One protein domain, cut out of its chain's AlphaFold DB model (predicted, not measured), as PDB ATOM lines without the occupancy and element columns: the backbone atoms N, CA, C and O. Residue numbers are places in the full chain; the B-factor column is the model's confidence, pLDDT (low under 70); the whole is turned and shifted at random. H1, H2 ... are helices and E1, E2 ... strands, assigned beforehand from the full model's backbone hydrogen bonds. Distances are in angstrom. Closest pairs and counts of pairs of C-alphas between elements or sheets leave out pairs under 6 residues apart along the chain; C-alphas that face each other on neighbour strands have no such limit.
ATOM      1  N   ILE A  44     -41.502  -6.932 -21.435       92.75
ATOM      2  CA  ILE A  44     -42.652  -7.459 -20.703       92.75
ATOM      3  C   ILE A  44     -42.317  -7.700 -19.222       92.75
ATOM      4  O   ILE A  44     -42.970  -7.079 -18.381       92.75
ATOM      5  N   PRO A  45     -41.321  -8.529 -18.849       94.62
ATOM      6  CA  PRO A  45     -40.973  -8.739 -17.448       94.62
ATOM      7  C   PRO A  45     -40.479  -7.442 -16.803       94.62
ATOM      8  O   PRO A  45     -40.917  -7.114 -15.703       94.62
ATOM      9  N   HIS A  46     -39.688  -6.635 -17.519       93.75
ATOM     10  CA  HIS A  46     -39.215  -5.360 -16.986       93.75
ATOM     11  C   HIS A  46     -40.365  -4.396 -16.658       93.75
ATOM     12  O   HIS A  46     -40.366  -3.776 -15.597       93.75
ATOM     13  N   SER A  47     -41.373  -4.291 -17.532       94.00
ATOM     14  CA  SER A  47     -42.554  -3.459 -17.273       94.00
ATOM     15  C   SER A  47     -43.334  -3.937 -16.048       94.00
ATOM     16  O   SER A  47     -43.748  -3.115 -15.233       94.00
ATOM     17  N   LYS A  48     -43.488  -5.257 -15.871       96.00
ATOM     18  CA  LYS A  48     -44.179  -5.846 -14.718       96.00
ATOM     19  C   LYS A  48     -43.456  -5.520 -13.416       96.00
ATOM     20  O   LYS A  48     -44.111  -5.181 -12.431       96.00
ATOM     21  N   ASP A  49     -42.129  -5.580 -13.422       96.00
ATOM     22  CA  ASP A  49     -41.320  -5.228 -12.257       96.00
ATOM     23  C   ASP A  49     -41.423  -3.736 -11.921       96.00
ATOM     24  O   ASP A  49     -41.635  -3.396 -10.757       96.00
ATOM     25  N   LEU A  50     -41.376  -2.851 -12.924       94.50
ATOM     26  CA  LEU A  50     -41.586  -1.412 -12.727       94.50
ATOM     27  C   LEU A  50     -42.976  -1.112 -12.154       94.50
ATOM     28  O   LEU A  50     -43.095  -0.362 -11.189       94.50
ATOM     29  N   ILE A  51     -44.027  -1.735 -12.694       95.88
ATOM     30  CA  ILE A  51     -45.397  -1.579 -12.188       95.88
ATOM     31  C   ILE A  51     -45.491  -2.054 -10.734       95.88
ATOM     32  O   ILE A  51     -46.132  -1.393  -9.917       95.88
ATOM     33  N   ARG A  52     -44.839  -3.172 -10.382       96.50
ATOM     34  CA  ARG A  52     -44.795  -3.667  -8.996       96.50
ATOM     35  C   ARG A  52     -44.116  -2.658  -8.066       96.50
ATOM     36  O   ARG A  52     -44.667  -2.360  -7.009       96.50
ATOM     37  N   GLN A  53     -42.964  -2.115  -8.464       95.06
ATOM     38  CA  GLN A  53     -42.234  -1.105  -7.689       95.06
ATOM     39  C   GLN A  53     -43.078   0.158  -7.483       95.06
ATOM     40  O   GLN A  53     -43.236   0.614  -6.352       95.06
ATOM     41  N   ILE A  54     -43.698   0.672  -8.546       93.44
ATOM     42  CA  ILE A  54     -44.570   1.850  -8.483       93.44
ATOM     43  C   ILE A  54     -45.732   1.626  -7.504       93.44
ATOM     44  O   ILE A  54     -45.948   2.452  -6.620       93.44
ATOM     45  N   LYS A  55     -46.430   0.486  -7.601       93.25
ATOM     46  CA  LYS A  55     -47.534   0.141  -6.689       93.25
ATOM     47  C   LYS A  55     -47.081   0.019  -5.234       93.25
ATOM     48  O   LYS A  55     -47.802   0.443  -4.339       93.25
ATOM     49  N   SER A  56     -45.889  -0.528  -4.985       91.81
ATOM     50  CA  SER A  56     -45.352  -0.606  -3.618       91.81
ATOM     51  C   SER A  56     -45.049   0.771  -3.019       91.81
ATOM     52  O   SER A  56     -45.316   0.989  -1.842       91.81
ATOM     53  N   ILE A  57     -44.555   1.718  -3.827       89.00
ATOM     54  CA  ILE A  57     -44.293   3.098  -3.391       89.00
ATOM     55  C   ILE A  57     -45.606   3.843  -3.125       89.00
ATOM     56  O   ILE A  57     -45.689   4.639  -2.190       89.00
ATOM     57  N   GLU A  58     -46.625   3.595  -3.946       86.69
ATOM     58  CA  GLU A  58     -47.963   4.150  -3.748       86.69
ATOM     59  C   GLU A  58     -48.549   3.697  -2.406       86.69
ATOM     60  O   GLU A  58     -48.829   4.554  -1.570       86.69
ATOM     61  N   ALA A  59     -48.587   2.383  -2.156       86.12
ATOM     62  CA  ALA A  59     -49.094   1.805  -0.909       86.12
ATOM     63  C   ALA A  59     -48.308   2.275   0.330       86.12
ATOM     64  O   ALA A  59     -48.896   2.734   1.305       86.12
ATOM     65  N   ALA A  60     -46.970   2.255   0.281       82.00
ATOM     66  CA  ALA A  60     -46.138   2.723   1.395       82.00
ATOM     67  C   ALA A  60     -46.335   4.220   1.693       82.00
ATOM     68  O   ALA A  60     -46.182   4.675   2.825       82.00
ATOM     69  N   GLY A  61     -46.661   5.012   0.671       70.62
ATOM     70  CA  GLY A  61     -46.894   6.440   0.820       70.62
ATOM     71  C   GLY A  61     -48.282   6.809   1.349       70.62
ATOM     72  O   GLY A  61     -48.455   7.964   1.737       70.62
ATOM     73  N   GLU A  62     -49.253   5.893   1.350       66.62
ATOM     74  CA  GLU A  62     -50.548   6.079   2.023       66.62
ATOM     75  C   GLU A  62     -50.371   5.993   3.548       66.62
ATOM     76  O   GLU A  62     -50.809   6.888   4.264       66.62
ATOM     77  N   GLU A  63     -49.587   5.025   4.037       58.78
ATOM     78  CA  GLU A  63     -49.329   4.818   5.475       58.78
ATOM     79  C   GLU A  63     -48.570   5.975   6.162       58.78
ATOM     80  O   GLU A  63     -48.636   6.152   7.384       58.78
ATOM     81  N   VAL A  64     -47.804   6.754   5.389       57.72
ATOM     82  CA  VAL A  64     -46.988   7.875   5.892       57.72
ATOM     83  C   VAL A  64     -47.760   9.199   5.870       57.72
ATOM     84  O   VAL A  64     -47.566  10.032   6.757       57.72
ATOM     85  N   ASN A  65     -48.664   9.399   4.903       54.47
ATOM     86  CA  ASN A  65     -49.443  10.637   4.775       54.47
ATOM     87  C   ASN A  65     -50.393  10.861   5.965       54.47
ATOM     88  O   ASN A  65     -50.572  12.006   6.380       54.47
ATOM     89  N   ASP A  66     -50.907   9.793   6.583       52.59
ATOM     90  CA  ASP A  66     -51.744   9.883   7.790       52.59
ATOM     91  C   ASP A  66     -50.995  10.467   9.005       52.59
ATOM     92  O   ASP A  66     -51.608  11.031   9.912       52.59
ATOM     93  N   GLY A  78     -47.655  15.117  -3.161       85.38
ATOM     94  CA  GLY A  78     -47.118  14.194  -4.145       85.38
ATOM     95  C   GLY A  78     -45.916  13.416  -3.635       85.38
ATOM     96  O   GLY A  78     -45.402  13.661  -2.541       85.38
ATOM     97  N   LYS A  79     -45.449  12.487  -4.466       88.56
ATOM     98  CA  LYS A  79     -44.295  11.625  -4.204       88.56
ATOM     99  C   LYS A  79     -43.146  11.979  -5.141       88.56
ATOM    100  O   LYS A  79     -43.357  12.397  -6.279       88.56
ATOM    101  N   VAL A  80     -41.920  11.805  -4.661       90.69
ATOM    102  CA  VAL A  80     -40.711  11.970  -5.473       90.69
ATOM    103  C   VAL A  80     -40.186  10.586  -5.834       90.69
ATOM    104  O   VAL A  80     -39.924   9.777  -4.950       90.69
ATOM    105  N   LEU A  81     -40.048  10.318  -7.128       92.38
ATOM    106  CA  LEU A  81     -39.507   9.074  -7.668       92.38
ATOM    107  C   LEU A  81     -38.124   9.332  -8.261       92.38
ATOM    108  O   LEU A  81     -37.935  10.324  -8.964       92.38
ATOM    109  N   GLU A  82     -37.172   8.431  -8.034       94.56
ATOM    110  CA  GLU A  82     -35.901   8.425  -8.761       94.56
ATOM    111  C   GLU A  82     -35.874   7.252  -9.746       94.56
ATOM    112  O   GLU A  82     -36.035   6.094  -9.367       94.56
ATOM    113  N   PHE A  83     -35.657   7.554 -11.023       94.56
ATOM    114  CA  PHE A  83     -35.457   6.574 -12.084       94.56
ATOM    115  C   PHE A  83     -33.971   6.462 -12.396       94.56
ATOM    116  O   PHE A  83     -33.322   7.465 -12.680       94.56
ATOM    117  N   SER A  84     -33.442   5.240 -12.399       93.81
ATOM    118  CA  SER A  84     -32.046   4.965 -12.750       93.81
ATOM    119  C   SER A  84     -31.942   4.244 -14.094       93.81
ATOM    120  O   SER A  84     -32.614   3.238 -14.335       93.81
ATOM    121  N   GLY A  85     -31.076   4.745 -14.972       92.25
ATOM    122  CA  GLY A  85     -30.703   4.101 -16.229       92.25
ATOM    123  C   GLY A  85     -29.788   2.887 -16.036       92.25
ATOM    124  O   GLY A  85     -29.362   2.567 -14.928       92.25
ATOM    125  N   ALA A  86     -29.473   2.195 -17.134       92.25
ATOM    126  CA  ALA A  86     -28.344   1.262 -17.147       92.25
ATOM    127  C   ALA A  86     -27.034   2.026 -17.380       92.25
ATOM    128  O   ALA A  86     -27.028   3.056 -18.049       92.25
ATOM    129  N   VAL A  87     -25.932   1.497 -16.850       92.19
ATOM    130  CA  VAL A  87     -24.588   2.039 -17.085       92.19
ATOM    131  C   VAL A  87     -24.258   1.952 -18.577       92.19
ATOM    132  O   VAL A  87     -24.529   0.930 -19.204       92.19
ATOM    133  N   GLY A  88     -23.708   3.026 -19.148       88.88
ATOM    134  CA  GLY A  88     -23.326   3.084 -20.565       88.88
ATOM    135  C   GLY A  88     -24.486   3.263 -21.554       88.88
ATOM    136  O   GLY A  88     -24.251   3.297 -22.762       88.88
ATOM    137  N   PHE A  89     -25.721   3.413 -21.068       90.06
ATOM    138  CA  PHE A  89     -26.905   3.644 -21.894       90.06
ATOM    139  C   PHE A  89     -27.590   4.966 -21.549       90.06
ATOM    140  O   PHE A  89     -27.493   5.475 -20.430       90.06
ATOM    141  N   ASP A  90     -28.319   5.508 -22.519       89.94
ATOM    142  CA  ASP A  90     -29.100   6.719 -22.328       89.94
ATOM    143  C   ASP A  90     -30.373   6.420 -21.516       89.94
ATOM    144  O   ASP A  90     -30.964   5.337 -21.583       89.94
ATOM    145  N   LEU A  91     -30.828   7.414 -20.752       91.06
ATOM    146  CA  LEU A  91     -32.131   7.413 -20.093       91.06
ATOM    147  C   LEU A  91     -33.027   8.420 -20.811       91.06
ATOM    148  O   LEU A  91     -32.634   9.567 -21.012       91.06
ATOM    149  N   LYS A  92     -34.248   8.019 -21.171       89.25
ATOM    150  CA  LYS A  92     -35.225   8.888 -21.848       89.25
ATOM    151  C   LYS A  92     -35.889   9.857 -20.855       89.25
ATOM    152  O   LYS A  92     -37.110   9.842 -20.694       89.25
ATOM    153  N   SER A  93     -35.087  10.666 -20.162       89.56
ATOM    154  CA  SER A  93     -35.512  11.539 -19.058       89.56
ATOM    155  C   SER A  93     -36.616  12.515 -19.456       89.56
ATOM    156  O   SER A  93     -37.550  12.714 -18.686       89.56
ATOM    157  N   ASP A  94     -36.582  13.039 -20.683       86.38
ATOM    158  CA  ASP A  94     -37.603  13.970 -21.190       86.38
ATOM    159  C   ASP A  94     -39.010  13.364 -21.187       86.38
ATOM    160  O   ASP A  94     -40.002  14.070 -21.024       86.38
ATOM    161  N   SER A  95     -39.111  12.038 -21.328       87.38
ATOM    162  CA  SER A  95     -40.395  11.333 -21.311       87.38
ATOM    163  C   SER A  95     -40.956  11.082 -19.911       87.38
ATOM    164  O   SER A  95     -42.080  10.596 -19.794       87.38
ATOM    165  N   LEU A  96     -40.186  11.397 -18.865       91.06
ATOM    166  CA  LEU A  96     -40.588  11.233 -17.470       91.06
ATOM    167  C   LEU A  96     -41.310  12.469 -16.909       91.06
ATOM    168  O   LEU A  96     -41.937  12.378 -15.860       91.06
ATOM    169  N   GLY A  97     -41.247  13.613 -17.596       89.25
ATOM    170  CA  GLY A  97     -42.026  14.805 -17.263       89.25
ATOM    171  C   GLY A  97     -43.319  14.878 -18.075       89.25
ATOM    172  O   GLY A  97     -43.332  14.575 -19.268       89.25
ATOM    173  N   TYR A  98     -44.411  15.332 -17.458       92.00
ATOM    174  CA  TYR A  98     -45.664  15.574 -18.169       92.00
ATOM    175  C   TYR A  98     -46.435  16.755 -17.568       92.00
ATOM    176  O   TYR A  98     -47.148  16.631 -16.569       92.00
ATOM    177  N   ARG A  99     -46.295  17.921 -18.214       87.50
ATOM    178  CA  ARG A  99     -46.808  19.212 -17.721       87.50
ATOM    179  C   ARG A  99     -48.322  19.223 -17.511       87.50
ATOM    180  O   ARG A  99     -48.777  19.751 -16.503       87.50
ATOM    181  N   THR A 100     -49.096  18.612 -18.410       88.25
ATOM    182  CA  THR A 100     -50.569  18.576 -18.317       88.25
ATOM    183  C   THR A 100     -51.048  17.874 -17.046       88.25
ATOM    184  O   THR A 100     -52.023  18.301 -16.437       88.25
ATOM    185  N   SER A 101     -50.325  16.844 -16.600       87.75
ATOM    186  CA  SER A 101     -50.598  16.140 -15.341       87.75
ATOM    187  C   SER A 101     -49.844  16.715 -14.140       87.75
ATOM    188  O   SER A 101     -49.910  16.118 -13.069       87.75
ATOM    189  N   ARG A 102     -49.137  17.845 -14.301       89.56
ATOM    190  CA  ARG A 102     -48.236  18.453 -13.303       89.56
ATOM    191  C   ARG A 102     -47.129  17.510 -12.803       89.56
ATOM    192  O   ARG A 102     -46.648  17.650 -11.684       89.56
ATOM    193  N   ILE A 103     -46.728  16.546 -13.632       92.56
ATOM    194  CA  ILE A 103     -45.593  15.661 -13.360       92.56
ATOM    195  C   ILE A 103     -44.325  16.391 -13.797       92.56
ATOM    196  O   ILE A 103     -44.189  16.764 -14.966       92.56
ATOM    197  N   GLU A 104     -43.396  16.594 -12.867       92.75
ATOM    198  CA  GLU A 104     -42.234  17.461 -13.071       92.75
ATOM    199  C   GLU A 104     -40.930  16.679 -12.940       92.75
ATOM    200  O   GLU A 104     -40.612  16.154 -11.875       92.75
ATOM    201  N   LEU A 105     -40.136  16.653 -14.011       95.19
ATOM    202  CA  LEU A 105     -38.742  16.229 -13.939       95.19
ATOM    203  C   LEU A 105     -37.955  17.287 -13.148       95.19
ATOM    204  O   LEU A 105     -37.818  18.425 -13.597       95.19
ATOM    205  N   ARG A 106     -37.480  16.923 -11.956       93.69
ATOM    206  CA  ARG A 106     -36.790  17.813 -11.011       93.69
ATOM    207  C   ARG A 106     -35.298  17.903 -11.277       93.69
ATOM    208  O   ARG A 106     -34.727  18.984 -11.186       93.69
ATOM    209  N   SER A 107     -34.667  16.777 -11.572       94.38
ATOM    210  CA  SER A 107     -33.233  16.726 -11.829       94.38
ATOM    211  C   SER A 107     -32.888  15.559 -12.741       94.38
ATOM    212  O   SER A 107     -33.578  14.538 -12.767       94.38
ATOM    213  N   VAL A 108     -31.800  15.729 -13.487       95.62
ATOM    214  CA  VAL A 108     -31.123  14.659 -14.215       95.62
ATOM    215  C   VAL A 108     -29.647  14.780 -13.887       95.62
ATOM    216  O   VAL A 108     -29.052  15.835 -14.098       95.62
ATOM    217  N   ARG A 109     -29.062  13.720 -13.340       94.50
ATOM    218  CA  ARG A 109     -27.645  13.668 -12.976       94.50
ATOM    219  C   ARG A 109     -27.014  12.393 -13.506       94.50
ATOM    220  O   ARG A 109     -27.711  11.408 -13.736       94.50
ATOM    221  N   ARG A 110     -25.701  12.419 -13.693       95.25
ATOM    222  CA  ARG A 110     -24.897  11.239 -14.005       95.25
ATOM    223  C   ARG A 110     -23.983  10.956 -12.816       95.25
ATOM    224  O   ARG A 110     -23.425  11.909 -12.275       95.25
ATOM    225  N   ASP A 111     -23.900   9.704 -12.386       93.31
ATOM    226  CA  ASP A 111     -22.971   9.283 -11.333       93.31
ATOM    227  C   ASP A 111     -21.557   9.022 -11.889       93.31
ATOM    228  O   ASP A 111     -21.309   9.154 -13.093       93.31
ATOM    229  N   GLU A 112     -20.619   8.688 -11.001       92.38
ATOM    230  CA  GLU A 112     -19.220   8.400 -11.352       92.38
ATOM    231  C   GLU A 112     -19.090   7.167 -12.261       92.38
ATOM    232  O   GLU A 112     -18.223   7.134 -13.134       92.38
ATOM    233  N   ASP A 113     -20.012   6.210 -12.130       90.69
ATOM    234  CA  ASP A 113     -20.090   5.000 -12.953       90.69
ATOM    235  C   ASP A 113     -20.719   5.258 -14.338       90.69
ATOM    236  O   ASP A 113     -20.788   4.367 -15.187       90.69
ATOM    237  N   GLY A 114     -21.184   6.481 -14.609       88.69
ATOM    238  CA  GLY A 114     -21.792   6.870 -15.880       88.69
ATOM    239  C   GLY A 114     -23.282   6.530 -16.009       88.69
ATOM    240  O   GLY A 114     -23.852   6.662 -17.098       88.69
ATOM    241  N   ARG A 115     -23.941   6.124 -14.925       94.19
ATOM    242  CA  ARG A 115     -25.382   5.881 -14.831       94.19
ATOM    243  C   ARG A 115     -26.144   7.196 -14.737       94.19
ATOM    244  O   ARG A 115     -25.746   8.123 -14.041       94.19
ATOM    245  N   ILE A 116     -27.274   7.287 -15.434       95.06
ATOM    246  CA  ILE A 116     -28.134   8.476 -15.401       95.06
ATOM    247  C   ILE A 116     -29.255   8.266 -14.380       95.06
ATOM    248  O   ILE A 116     -29.973   7.269 -14.453       95.06
ATOM    249  N   HIS A 117     -29.439   9.230 -13.482       96.00
ATOM    250  CA  HIS A 117     -30.530   9.295 -12.513       96.00
ATOM    251  C   HIS A 117     -31.445  10.464 -12.856       96.00
ATOM    252  O   HIS A 117     -30.971  11.580 -13.063       96.00
ATOM    253  N   ALA A 118     -32.750  10.217 -12.893       96.50
ATOM    254  CA  ALA A 118     -33.770  11.230 -13.107       96.50
ATOM    255  C   ALA A 118     -34.731  11.263 -11.921       96.50
ATOM    256  O   ALA A 118     -35.424  10.282 -11.651       96.50
ATOM    257  N   THR A 119     -34.799  12.394 -11.231       95.69
ATOM    258  CA  THR A 119     -35.737  12.597 -10.126       95.69
ATOM    259  C   THR A 119     -36.993  13.283 -10.643       95.69
ATOM    260  O   THR A 119     -36.910  14.313 -11.311       95.69
ATOM    261  N   VAL A 120     -38.162  12.739 -10.327       94.56
ATOM    262  CA  VAL A 120     -39.461  13.193 -10.826       94.56
ATOM    263  C   VAL A 120     -40.413  13.401  -9.661       94.56
ATOM    264  O   VAL A 120     -40.558  12.534  -8.805       94.56
ATOM    265  N   PHE A 121     -41.086  14.543  -9.637       93.12
ATOM    266  CA  PHE A 121     -42.203  14.796  -8.742       93.12
ATOM    267  C   PHE A 121     -43.511  14.352  -9.400       93.12
ATOM    268  O   PHE A 121     -43.827  14.767 -10.519       93.12
ATOM    269  N   VAL A 122     -44.273  13.527  -8.687       91.94
ATOM    270  CA  VAL A 122     -45.561  12.984  -9.113       91.94
ATOM    271  C   VAL A 122     -46.627  13.459  -8.131       91.94
ATOM    272  O   VAL A 122     -46.575  13.064  -6.966       91.94
ATOM    273  N   PRO A 123     -47.588  14.290  -8.562       90.81
ATOM    274  CA  PRO A 123     -48.708  14.675  -7.714       90.81
ATOM    275  C   PRO A 123     -49.509  13.454  -7.249       90.81
ATOM    276  O   PRO A 123     -49.603  12.452  -7.968       90.81
ATOM    277  N   ASP A 124     -50.124  13.550  -6.073       86.44
ATOM    278  CA  ASP A 124     -51.015  12.498  -5.579       86.44
ATOM    279  C   ASP A 124     -52.152  12.234  -6.587       86.44
ATOM    280  O   ASP A 124     -52.638  13.137  -7.272       86.44
ATOM    281  N   GLY A 125     -52.534  10.963  -6.739       87.19
ATOM    282  CA  GLY A 125     -53.510  10.517  -7.741       87.19
ATOM    283  C   GLY A 125     -52.968  10.387  -9.172       87.19
ATOM    284  O   GLY A 125     -53.640   9.802 -10.020       87.19
ATOM    285  N   GLN A 126     -51.744  10.854  -9.458       91.50
ATOM    286  CA  GLN A 126     -51.146  10.770 -10.801       91.50
ATOM    287  C   GLN A 126     -50.193   9.586 -10.987       91.50
ATOM    288  O   GLN A 126     -49.651   9.407 -12.078       91.50
ATOM    289  N   MET A 127     -50.013   8.731  -9.979       90.94
ATOM    290  CA  MET A 127     -49.140   7.554 -10.079       90.94
ATOM    291  C   MET A 127     -49.584   6.586 -11.190       90.94
ATOM    292  O   MET A 127     -48.757   6.029 -11.918       90.94
ATOM    293  N   GLY A 128     -50.899   6.478 -11.414       91.94
ATOM    294  CA  GLY A 128     -51.482   5.697 -12.506       91.94
ATOM    295  C   GLY A 128     -51.024   6.122 -13.910       91.94
ATOM    296  O   GLY A 128     -51.077   5.310 -14.834       91.94
ATOM    297  N   PHE A 129     -50.520   7.351 -14.088       92.94
ATOM    298  CA  PHE A 129     -49.885   7.778 -15.340       92.94
ATOM    299  C   PHE A 129     -48.670   6.907 -15.675       92.94
ATOM    300  O   PHE A 129     -48.544   6.427 -16.804       92.94
ATOM    301  N   PHE A 130     -47.800   6.654 -14.693       92.81
ATOM    302  CA  PHE A 130     -46.602   5.840 -14.895       92.81
ATOM    303  C   PHE A 130     -46.934   4.363 -15.090       92.81
ATOM    304  O   PHE A 130     -46.301   3.723 -15.925       92.81
ATOM    305  N   ILE A 131     -47.967   3.841 -14.419       94.00
ATOM    306  CA  ILE A 131     -48.447   2.468 -14.646       94.00
ATOM    307  C   ILE A 131     -48.842   2.283 -16.116       94.00
ATOM    308  O   ILE A 131     -48.288   1.417 -16.796       94.00
ATOM    309  N   LYS A 132     -49.705   3.161 -16.645       93.62
ATOM    310  CA  LYS A 132     -50.117   3.135 -18.060       93.62
ATOM    311  C   LYS A 132     -48.930   3.290 -19.010       93.62
ATOM    312  O   LYS A 132     -48.875   2.657 -20.061       93.62
ATOM    313  N   ARG A 133     -47.954   4.127 -18.646       92.00
ATOM    314  CA  ARG A 133     -46.743   4.324 -19.448       92.00
ATOM    315  C   ARG A 133     -45.875   3.066 -19.498       92.00
ATOM    316  O   ARG A 133     -45.344   2.750 -20.559       92.00
ATOM    317  N   CYS A 134     -45.758   2.332 -18.391       92.69
ATOM    318  CA  CYS A 134     -45.066   1.045 -18.343       92.69
ATOM    319  C   CYS A 134     -45.793  -0.035 -19.160       92.69
ATOM    320  O   CYS A 134     -45.136  -0.796 -19.867       92.69
ATOM    321  N   GLU A 135     -47.127  -0.076 -19.120       93.62
ATOM    322  CA  GLU A 135     -47.940  -0.977 -19.956       93.62
ATOM    323  C   GLU A 135     -47.756  -0.683 -21.451       93.62
ATOM    324  O   GLU A 135     -47.543  -1.593 -22.257       93.62
ATOM    325  N   GLN A 136     -47.756   0.599 -21.826       91.56
ATOM    326  CA  GLN A 136     -47.458   1.015 -23.195       91.56
ATOM    327  C   GLN A 136     -46.037   0.603 -23.600       91.56
ATOM    328  O   GLN A 136     -45.852   0.018 -24.661       91.56
ATOM    329  N   TYR A 137     -45.042   0.839 -22.743       90.25
ATOM    330  CA  TYR A 137     -43.656   0.428 -22.986       90.25
ATOM    331  C   TYR A 137     -43.517  -1.087 -23.231       90.25
ATOM    332  O   TYR A 137     -42.704  -1.499 -24.059       90.25
ATOM    333  N   ALA A 138     -44.322  -1.915 -22.558       90.38
ATOM    334  CA  ALA A 138     -44.317  -3.367 -22.738       90.38
ATOM    335  C   ALA A 138     -44.751  -3.806 -24.147       90.38
ATOM    336  O   ALA A 138     -44.286  -4.832 -24.640       90.38
ATOM    337  N   THR A 139     -45.651  -3.040 -24.770       88.62
ATOM    338  CA  THR A 139     -46.306  -3.367 -26.049       88.62
ATOM    339  C   THR A 139     -45.802  -2.531 -27.224       88.62
ATOM    340  O   THR A 139     -46.090  -2.846 -28.377       88.62
ATOM    341  N   GLU A 140     -45.028  -1.477 -26.956       84.00
ATOM    342  CA  GLU A 140     -44.453  -0.613 -27.979       84.00
ATOM    343  C   GLU A 140     -43.445  -1.395 -28.834       84.00
ATOM    344  O   GLU A 140     -42.355  -1.759 -28.379       84.00
TER     345      GLU A 140
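What this domain is: This is residues 44 to 66 and 78 to 140 of the 145 residues of an uncharacterized protein of Rhodopirellula baltica (strain DSM 10527 / NCIMB 13988 / SH1) (UniProt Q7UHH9). Two helices, H1 and H3, lie side by side and run opposite ways, next to a small three-stranded sheet; H3 and the sheet open from each other as a V, with the turn at residues 124 to 126 at its point. Short H2 covers part of one face of the sheet, while H1 and H3 only graze the sheet with part of their length. The printed part has 86 residues, with three named helices and three named strands in the order H1, E1, H2, E2, E3, H3; the sheet runs E1, E3, E2, all antiparallel, and the class is mixed. The whole is compact, with a radius of gyration of the C-alphas of 13.2 A and spans of 39 by 28 by 25 A.

Where its parts are: Find C-alpha 44 at (-42.652, -7.459, -20.703); from there H1, residues 44 to 65, runs 32.0 A to C-alpha 65 at (-49.443, 10.637, 4.775). After the cut, E1, residues 78 to 84, covers 19.7 A. Next come H2, residues 93 to 96, and E2, residues 104 to 110, 18.4 A long. E3, residues 116 to 123, runs 22.8 A. Last is H3, residues 127 to 139, 19.6 A long, ending at C-alpha 139 at (-46.306, -3.367, -26.049).

How they stand to each other: Start at inner strand E3. On its E1 edge, antiparallel at 162 degrees, look at N 81 and O 120, 2.8 A apart, and N 118 and O 83, 2.8 A. On its E2 edge, antiparallel at 165 degrees, N 106 and O 119 are 2.7 A apart; E2 and E3 form a hairpin. E1, H2 and E2 make a split strand-helix-strand unit, two strands running the same way with E3 between them in the sheet, and its crossover is right-handed. H2 is on the sheet at a height of 8.1 A, only just over E3, on which 3 of its 4 C-alphas fall; the closest C-alphas of H2 and E2 are those of Leu 96 and Leu 105, 6.4 A apart. H1 only grazes the sheet, with residues 54 to 65; its closest C-alphas to E1 are those of Gly 61 and Lys 79, 7.7 A apart. H3 is only just on the sheet, with 5 pairs of C-alphas within 10 A, and only grazes it, with residues 127 to 130. H1 and H3 touch at a shallow tilt of 6 degrees, opposite ways, closest at the C-alphas of Ile 44 and Ala 138, 4.9 A apart. H1 and H2 are apart. Every O i to N i+4 pair in H3 is within hydrogen-bond range, 16 of 18 are in H1, and H2 is too short for such a pair.

The domain as a whole: Look to Asp 66 and Gly 88 for the two C-alphas farthest apart, 40.7 A. Residues 67 to 77 are not printed, and C-alphas 66 and 78 are 13.5 A apart across this cut. Of the links that are printed whole, E2 to E3 and E3 to H3 are tight, E1 to H2 and H2 to E2 are short. The mean pLDDT of the printed part is 89.5, and residues 62 to 66 are under 70.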